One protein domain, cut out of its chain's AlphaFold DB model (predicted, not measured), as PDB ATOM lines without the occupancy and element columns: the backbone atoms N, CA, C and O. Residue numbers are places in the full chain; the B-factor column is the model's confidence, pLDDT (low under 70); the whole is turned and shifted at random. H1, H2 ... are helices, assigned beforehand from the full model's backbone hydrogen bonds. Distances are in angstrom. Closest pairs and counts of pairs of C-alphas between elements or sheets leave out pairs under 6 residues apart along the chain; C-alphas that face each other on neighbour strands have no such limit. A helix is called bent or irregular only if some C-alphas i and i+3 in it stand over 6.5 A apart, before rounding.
ATOM      1  N   VAL A  95     191.862 157.880 139.498       87.06
ATOM      2  CA  VAL A  95     191.787 157.840 140.967       87.06
ATOM      3  C   VAL A  95     192.390 156.537 141.488       87.06
ATOM      4  O   VAL A  95     193.204 156.574 142.405       87.06
ATOM      5  N   PHE A  96     192.072 155.397 140.865       88.06
ATOM      6  CA  PHE A  96     192.666 154.106 141.228       88.06
ATOM      7  C   PHE A  96     194.187 154.105 141.028       88.06
ATOM      8  O   PHE A  96     194.919 153.719 141.939       88.06
ATOM      9  N   VAL A  97     194.671 154.591 139.880       92.06
ATOM     10  CA  VAL A  97     196.110 154.686 139.583       92.06
ATOM     11  C   VAL A  97     196.823 155.594 140.592       92.06
ATOM     12  O   VAL A  97     197.865 155.211 141.123       92.06
ATOM     13  N   ALA A  98     196.251 156.759 140.915       88.69
ATOM     14  CA  ALA A  98     196.812 157.675 141.907       88.69
ATOM     15  C   ALA A  98     196.851 157.060 143.319       88.69
ATOM     16  O   ALA A  98     197.880 157.140 143.991       88.69
ATOM     17  N   SER A  99     195.768 156.406 143.757       88.75
ATOM     18  CA  SER A  99     195.700 155.726 145.057       88.75
ATOM     19  C   SER A  99     196.690 154.564 145.155       88.75
ATOM     20  O   SER A  99     197.404 154.454 146.152       88.75
ATOM     21  N   LEU A 100     196.781 153.727 144.115       92.56
ATOM     22  CA  LEU A 100     197.736 152.621 144.044       92.56
ATOM     23  C   LEU A 100     199.176 153.142 144.111       92.56
ATOM     24  O   LEU A 100     199.965 152.664 144.922       92.56
ATOM     25  N   HIS A 101     199.507 154.163 143.320       92.94
ATOM     26  CA  HIS A 101     200.833 154.777 143.317       92.94
ATOM     27  C   HIS A 101     201.201 155.381 144.685       92.94
ATOM     28  O   HIS A 101     202.314 155.170 145.163       92.94
ATOM     29  N   ALA A 102     200.268 156.065 145.357       90.56
ATOM     30  CA  ALA A 102     200.489 156.602 146.700       90.56
ATOM     31  C   ALA A 102     200.758 155.494 147.738       90.56
ATOM     32  O   ALA A 102     201.695 155.612 148.529       90.56
ATOM     33  N   CYS A 103     199.997 154.395 147.696       89.94
ATOM     34  CA  CYS A 103     200.213 153.246 148.580       89.94
ATOM     35  C   CYS A 103     201.566 152.568 148.316       89.94
ATOM     36  O   CYS A 103     202.305 152.291 149.257       89.94
ATOM     37  N   LEU A 104     201.927 152.342 147.047       93.12
ATOM     38  CA  LEU A 104     203.208 151.728 146.682       93.12
ATOM     39  C   LEU A 104     204.399 152.599 147.096       93.12
ATOM     40  O   LEU A 104     205.391 152.069 147.591       93.12
ATOM     41  N   GLN A 105     204.299 153.926 146.968       93.50
ATOM     42  CA  GLN A 105     205.332 154.826 147.479       93.50
ATOM     43  C   GLN A 105     205.472 154.747 149.004       93.50
ATOM     44  O   GLN A 105     206.601 154.680 149.480       93.50
ATOM     45  N   ALA A 106     204.371 154.693 149.760       90.56
ATOM     46  CA  ALA A 106     204.432 154.539 151.216       90.56
ATOM     47  C   ALA A 106     205.092 153.207 151.633       90.56
ATOM     48  O   ALA A 106     205.943 153.190 152.521       90.56
ATOM     49  N   LEU A 107     204.774 152.097 150.954       90.19
ATOM     50  CA  LEU A 107     205.405 150.795 151.213       90.19
ATOM     51  C   LEU A 107     206.914 150.804 150.904       90.19
ATOM     52  O   LEU A 107     207.716 150.371 151.730       90.19
ATOM     53  N   ILE A 108     207.310 151.301 149.729       94.00
ATOM     54  CA  ILE A 108     208.704 151.242 149.262       94.00
ATOM     55  C   ILE A 108     209.584 152.263 149.995       94.00
ATOM     56  O   ILE A 108     210.661 151.921 150.475       94.00
ATOM     57  N   GLN A 109     209.146 153.524 150.060       93.88
ATOM     58  CA  GLN A 109     209.972 154.640 150.537       93.88
ATOM     59  C   GLN A 109     209.924 154.786 152.059       93.88
ATOM     60  O   GLN A 109     210.957 155.033 152.673       93.88
ATOM     61  N   ASP A 110     208.742 154.619 152.662       90.81
ATOM     62  CA  ASP A 110     208.524 154.987 154.066       90.81
ATOM     63  C   ASP A 110     208.579 153.774 155.014       90.81
ATOM     64  O   ASP A 110     208.877 153.940 156.197       90.81
ATOM     65  N   LEU A 111     208.314 152.562 154.500       88.00
ATOM     66  CA  LEU A 111     208.425 151.286 155.228       88.00
ATOM     67  C   LEU A 111     209.583 150.391 154.745       88.00
ATOM     68  O   LEU A 111     209.838 149.353 155.351       88.00
ATOM     69  N   GLY A 112     210.297 150.775 153.680       93.62
ATOM     70  CA  GLY A 112     211.474 150.048 153.190       93.62
ATOM     71  C   GLY A 112     211.181 148.665 152.598       93.62
ATOM     72  O   GLY A 112     212.076 147.819 152.562       93.62
ATOM     73  N   VAL A 113     209.948 148.405 152.146       93.25
ATOM     74  CA  VAL A 113     209.553 147.109 151.571       93.25
ATOM     75  C   VAL A 113     210.261 146.901 150.228       93.25
ATOM     76  O   VAL A 113     209.927 147.539 149.232       93.25
ATOM     77  N   GLN A 114     211.239 145.989 150.201       91.19
ATOM     78  CA  GLN A 114     212.083 145.734 149.023       91.19
ATOM     79  C   GLN A 114     211.399 144.871 147.952       91.19
ATOM     80  O   GLN A 114     211.683 145.017 146.766       91.19
ATOM     81  N   ALA A 115     210.499 143.974 148.361       91.19
ATOM     82  CA  ALA A 115     209.759 143.087 147.472       91.19
ATOM     83  C   ALA A 115     208.349 142.841 148.018       91.19
ATOM     84  O   ALA A 115     208.152 142.720 149.226       91.19
ATOM     85  N   PHE A 116     207.366 142.762 147.124       90.00
ATOM     86  CA  PHE A 116     205.972 142.471 147.450       90.00
ATOM     87  C   PHE A 116     205.269 141.879 146.223       90.00
ATOM     88  O   PHE A 116     205.613 142.194 145.084       90.00
ATOM     89  N   ASN A 117     204.257 141.043 146.451       89.00
ATOM     90  CA  ASN A 117     203.410 140.494 145.393       89.00
ATOM     91  C   ASN A 117     202.066 141.232 145.380       89.00
ATOM     92  O   ASN A 117     201.422 141.351 146.420       89.00
ATOM     93  N   VAL A 118     201.613 141.692 144.210       88.12
ATOM     94  CA  VAL A 118     200.288 142.316 144.043       88.12
ATOM     95  C   VAL A 118     199.404 141.415 143.191       88.12
ATOM     96  O   VAL A 118     199.719 141.138 142.036       88.12
ATOM     97  N   GLY A 119     198.277 140.980 143.753       88.12
ATOM     98  CA  GLY A 119     197.224 140.270 143.032       88.12
ATOM     99  C   GLY A 119     195.997 141.159 142.842       88.12
ATOM    100  O   GLY A 119     195.508 141.750 143.801       88.12
ATOM    101  N   ILE A 120     195.467 141.224 141.618       86.50
ATOM    102  CA  ILE A 120     194.165 141.846 141.345       86.50
ATOM    103  C   ILE A 120     193.106 140.745 141.395       86.50
ATOM    104  O   ILE A 120     192.978 139.941 140.470       86.50
ATOM    105  N   LEU A 121     192.345 140.708 142.487       82.62
ATOM    106  CA  LEU A 121     191.225 139.785 142.660       82.62
ATOM    107  C   LEU A 121     189.986 140.326 141.937       82.62
ATOM    108  O   LEU A 121     189.139 140.993 142.527       82.62
ATOM    109  N   ASN A 122     189.876 140.033 140.643       81.31
ATOM    110  CA  ASN A 122     188.625 140.245 139.921       81.31
ATOM    111  C   ASN A 122     187.577 139.243 140.419       81.31
ATOM    112  O   ASN A 122     187.842 138.039 140.455       81.31
ATOM    113  N   ILE A 123     186.372 139.725 140.743       78.69
ATOM    114  CA  ILE A 123     185.222 138.849 140.994       78.69
ATOM    115  C   ILE A 123     185.030 137.985 139.737       78.69
ATOM    116  O   ILE A 123     184.911 138.549 138.642       78.69
ATOM    117  N   PRO A 124     185.026 136.643 139.844       66.06
ATOM    118  CA  PRO A 124     184.832 135.799 138.680       66.06
ATOM    119  C   PRO A 124     183.453 136.091 138.089       66.06
ATOM    120  O   PRO A 124     182.431 135.955 138.764       66.06
ATOM    121  N   LEU A 125     183.429 136.480 136.813       64.69
ATOM    122  CA  LEU A 125     182.195 136.468 136.037       64.69
ATOM    123  C   LEU A 125     181.621 135.038 136.101       64.69
ATOM    124  O   LEU A 125     182.406 134.087 136.068       64.69
ATOM    125  N   ASP A 145     201.514 142.829 163.477       88.62
ATOM    126  CA  ASP A 145     200.098 143.177 163.593       88.62
ATOM    127  C   ASP A 145     199.626 143.943 162.333       88.62
ATOM    128  O   ASP A 145     200.186 145.003 162.024       88.62
ATOM    129  N   PRO A 146     198.608 143.453 161.592       86.50
ATOM    130  CA  PRO A 146     198.093 144.150 160.418       86.50
ATOM    131  C   PRO A 146     197.553 145.549 160.745       86.50
ATOM    132  O   PRO A 146     197.654 146.439 159.899       86.50
ATOM    133  N   TYR A 147     197.032 145.785 161.955       91.06
ATOM    134  CA  TYR A 147     196.535 147.105 162.347       91.06
ATOM    135  C   TYR A 147     197.672 148.115 162.522       91.06
ATOM    136  O   TYR A 147     197.547 149.251 162.064       91.06
ATOM    137  N   ALA A 148     198.811 147.696 163.082       90.06
ATOM    138  CA  ALA A 148     200.016 148.523 163.156       90.06
ATOM    139  C   ALA A 148     200.546 148.913 161.761       90.06
ATOM    140  O   ALA A 148     200.930 150.065 161.548       90.06
ATOM    141  N   VAL A 149     200.510 147.993 160.785       88.12
ATOM    142  CA  VAL A 149     200.900 148.288 159.391       88.12
ATOM    143  C   VAL A 149     199.939 149.291 158.748       88.12
ATOM    144  O   VAL A 149     200.390 150.264 158.145       88.12
ATOM    145  N   ILE A 150     198.624 149.098 158.902       90.88
ATOM    146  CA  ILE A 150     197.609 150.020 158.366       90.88
ATOM    147  C   ILE A 150     197.770 151.416 158.980       90.88
ATOM    148  O   ILE A 150     197.810 152.398 158.242       90.88
ATOM    149  N   ALA A 151     197.939 151.515 160.302       92.19
ATOM    150  CA  ALA A 151     198.145 152.785 160.994       92.19
ATOM    151  C   ALA A 151     199.403 153.522 160.500       92.19
ATOM    152  O   ALA A 151     199.350 154.729 160.249       92.19
ATOM    153  N   ALA A 152     200.512 152.803 160.290       90.31
ATOM    154  CA  ALA A 152     201.740 153.378 159.744       90.31
ATOM    155  C   ALA A 152     201.555 153.887 158.300       90.31
ATOM    156  O   ALA A 152     201.961 155.008 157.988       90.31
ATOM    157  N   VAL A 153     200.898 153.112 157.427       89.38
ATOM    158  CA  VAL A 153     200.598 153.532 156.045       89.38
ATOM    159  C   VAL A 153     199.663 154.745 156.028       89.38
ATOM    160  O   VAL A 153     199.934 155.714 155.320       89.38
ATOM    161  N   GLU A 154     198.598 154.745 156.834       92.00
ATOM    162  CA  GLU A 154     197.694 155.892 156.957       92.00
ATOM    163  C   GLU A 154     198.411 157.155 157.429       92.00
ATOM    164  O   GLU A 154     198.155 158.234 156.893       92.00
ATOM    165  N   GLN A 155     199.296 157.043 158.424       91.50
ATOM    166  CA  GLN A 155     200.068 158.179 158.916       91.50
ATOM    167  C   GLN A 155     200.931 158.772 157.795       91.50
ATOM    168  O   GLN A 155     200.887 159.982 157.574       91.50
ATOM    169  N   ARG A 156     201.641 157.940 157.025       89.38
ATOM    170  CA  ARG A 156     202.462 158.398 155.892       89.38
ATOM    171  C   ARG A 156     201.639 159.023 154.769       89.38
ATOM    172  O   ARG A 156     202.028 160.052 154.220       89.38
ATOM    173  N   LEU A 157     200.471 158.463 154.456       89.56
ATOM    174  CA  LEU A 157     199.542 159.063 153.495       89.56
ATOM    175  C   LEU A 157     199.021 160.423 153.991       89.56
ATOM    176  O   LEU A 157     198.991 161.377 153.215       89.56
ATOM    177  N   LYS A 158     198.686 160.552 155.281       90.69
ATOM    178  CA  LYS A 158     198.296 161.829 155.907       90.69
ATOM    179  C   LYS A 158     199.442 162.845 155.861       90.69
ATOM    180  O   LYS A 158     199.205 163.981 155.463       90.69
ATOM    181  N   GLU A 159     200.670 162.468 156.204       89.19
ATOM    182  CA  GLU A 159     201.852 163.346 156.127       89.19
ATOM    183  C   GLU A 159     202.080 163.860 154.694       89.19
ATOM    184  O   GLU A 159     202.273 165.059 154.490       89.19
ATOM    185  N   ARG A 160     201.962 162.987 153.685       84.75
ATOM    186  CA  ARG A 160     202.081 163.350 152.261       84.75
ATOM    187  C   ARG A 160     200.953 164.274 151.784       84.75
ATOM    188  O   ARG A 160     201.225 165.203 151.029       84.75
ATOM    189  N   LEU A 161     199.712 164.051 152.224       82.06
ATOM    190  CA  LEU A 161     198.555 164.877 151.846       82.06
ATOM    191  C   LEU A 161     198.596 166.280 152.467       82.06
ATOM    192  O   LEU A 161     198.324 167.250 151.768       82.06
ATOM    193  N   HIS A 162     198.975 166.408 153.743       82.88
ATOM    194  CA  HIS A 162     199.111 167.719 154.394       82.88
ATOM    195  C   HIS A 162     200.409 168.447 153.996       82.88
ATOM    196  O   HIS A 162     200.454 169.674 154.012       82.88
ATOM    197  N   GLY A 163     201.460 167.705 153.627       69.88
ATOM    198  CA  GLY A 163     202.746 168.255 153.191       69.88
ATOM    199  C   GLY A 163     202.787 168.733 151.734       69.88
ATOM    200  O   GLY A 163     203.723 169.440 151.362       69.88
ATOM    201  N   GLN A 164     201.805 168.379 150.896       61.00
ATOM    202  CA  GLN A 164     201.715 168.921 149.539       61.00
ATOM    203  C   GLN A 164     201.018 170.291 149.538       61.00
ATOM    204  O   GLN A 164     199.819 170.365 149.814       61.00
ATOM    205  N   PRO A 165     201.701 171.389 149.152       48.28
ATOM    206  CA  PRO A 165     201.005 172.636 148.870       48.28
ATOM    207  C   PRO A 165     200.051 172.428 147.685       48.28
ATOM    208  O   PRO A 165     200.396 171.760 146.708       48.28
ATOM    209  N   ALA A 166     198.878 173.067 147.721       52.56
ATOM    210  CA  ALA A 166     197.803 172.924 146.726       52.56
ATOM    211  C   ALA A 166     198.162 173.360 145.277       52.56
ATOM    212  O   ALA A 166     197.311 173.384 144.387       52.56
ATOM    213  N   SER A 167     199.427 173.690 145.004       48.22
ATOM    214  CA  SER A 167     199.942 174.155 143.712       48.22
ATOM    215  C   SER A 167     199.924 173.093 142.604       48.22
ATOM    216  O   SER A 167     199.924 173.448 141.423       48.22
ATOM    217  N   LEU A 168     199.859 171.801 142.947       48.22
ATOM    218  CA  LEU A 168     199.766 170.708 141.970       48.22
ATOM    219  C   LEU A 168     198.425 170.697 141.216       48.22
ATOM    220  O   LEU A 168     198.424 170.460 140.009       48.22
ATOM    221  N   ALA A 169     197.317 171.072 141.866       48.53
ATOM    222  CA  ALA A 169     196.005 171.191 141.218       48.53
ATOM    223  C   ALA A 169     195.965 172.294 140.137       48.53
ATOM    224  O   ALA A 169     195.216 172.198 139.168       48.53
ATOM    225  N   CYS A 170     196.811 173.323 140.255       44.75
ATOM    226  CA  CYS A 170     196.865 174.440 139.307       44.75
ATOM    227  C   CYS A 170     197.676 174.122 138.028       44.75
ATOM    228  O   CYS A 170     197.447 174.723 136.972       44.75
ATOM    229  N   ARG A 171     198.607 173.152 138.073       45.75
ATOM    230  CA  ARG A 171     199.461 172.803 136.915       45.75
ATOM    231  C   ARG A 171     198.690 172.148 135.765       45.75
ATOM    232  O   ARG A 171     199.006 172.391 134.603       45.75
ATOM    233  N   THR A 172     197.653 171.370 136.061       46.22
ATOM    234  CA  THR A 172     196.792 170.768 135.031       46.22
ATOM    235  C   THR A 172     195.942 171.838 134.340       46.22
ATOM    236  O   THR A 172     195.904 171.900 133.111       46.22
ATOM    237  N   CYS A 173     195.347 172.754 135.114       43.91
ATOM    238  CA  CYS A 173     194.533 173.860 134.599       43.91
ATOM    239  C   CYS A 173     195.339 174.839 133.726       43.91
ATOM    240  O   CYS A 173     194.857 175.294 132.687       43.91
ATOM    241  N   THR A 174     196.589 175.135 134.101       49.66
ATOM    242  CA  THR A 174     197.464 176.020 133.310       49.66
ATOM    243  C   THR A 174     197.892 175.405 131.975       49.66
ATOM    244  O   THR A 174     197.959 176.129 130.983       49.66
ATOM    245  N   ASN A 175     198.101 174.086 131.895       44.34
ATOM    246  CA  ASN A 175     198.418 173.419 130.626       44.34
ATOM    247  C   ASN A 175     197.220 173.354 129.660       44.34
ATOM    248  O   ASN A 175     197.408 173.557 128.461       44.34
ATOM    249  N   VAL A 176     195.991 173.162 130.161       49.81
ATOM    250  CA  VAL A 176     194.771 173.223 129.328       49.81
ATOM    251  C   VAL A 176     194.580 174.624 128.733       49.81
ATOM    252  O   VAL A 176     194.344 174.757 127.533       49.81
TER     253      VAL A 176
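AT A GLANCE: This is residues 95 to 125 and 145 to 176 of the 348 residues of an uncharacterized protein of Haematococcus lacustris (UniProt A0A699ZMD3). One long helix, H2, makes a bar, and H1 packs on the bar's middle nearly at a right angle; H3 hangs from the bar's last end, and the stretch after H1 leads away from that helix's last end, with residues 117 to 125 sticking out as a free tail. Only H1 and H2 pack together, and H3 stands free beyond them. The printed part has 63 residues, in two pieces, with three named helices in the order H1, H2, H3 and no named strand; the class is all helix. The whole is loose, with a radius of gyration of the C-alphas of 15.2 A, and the C-alphas span 41 by 35 by 20 A.

HOW THE PARTS SIT: H2, residues 146 to 163, is the longest helix. H1, residues 95 to 110, touches it, and H2 does so with residues 153 to 157 alone. The closest C-alphas of the two helices are those of Ala 106 and Val 153, 6.2 A apart. Their lines are about perpendicular, at 74 degrees, and their centres are 11.1 A apart. H3, residues 167 to 176, follows H2 over a tight link of 3 residues, yet the two are apart. H1 and H3 are apart as well. In H1 and H2 every O i to N i+4 pair is within hydrogen-bond range, while in H3 3 of 6 are, beside 5 of 7 O i to N i+3 pairs.

IN THESE COORDINATES: H2 runs from Pro 146, its C-alpha at (198.093, 144.150, 160.418), to Gly 163, 25.6 A from first to last C-alpha. H1 begins at Val 95, its C-alpha at (191.787, 157.840, 140.967), and ends at Asp 110, 21.4 A on. H3 begins at Ser 167 and ends at Val 176, its C-alpha at (194.771, 173.223, 129.328), over 15.3 A. H3 is neither bent nor irregular, but only just: C-alphas 169 and 172 are 6.3 A apart. Residues 111 to 125 hold no named element.

THE WHOLE: The two C-alphas farthest apart are those of Asp 145 and Val 176, at 45.9 A. Residues 126 to 144 are not printed, and C-alphas 125 and 145 are 33.5 A apart across this cut, which lies in the link from H1 to H2. Residues 117 to 125 stand free, and so do residues 162 to 176, of which 167 to 176 belong to H3. Without them the body has 39 residues, spans 28 by 22 by 15 A and has a radius of gyration of 10.0 A. The mean pLDDT of the printed part is 79.8; residues 124 to 125 and 163 to 176 are under 70, and the mean for H3 is 47.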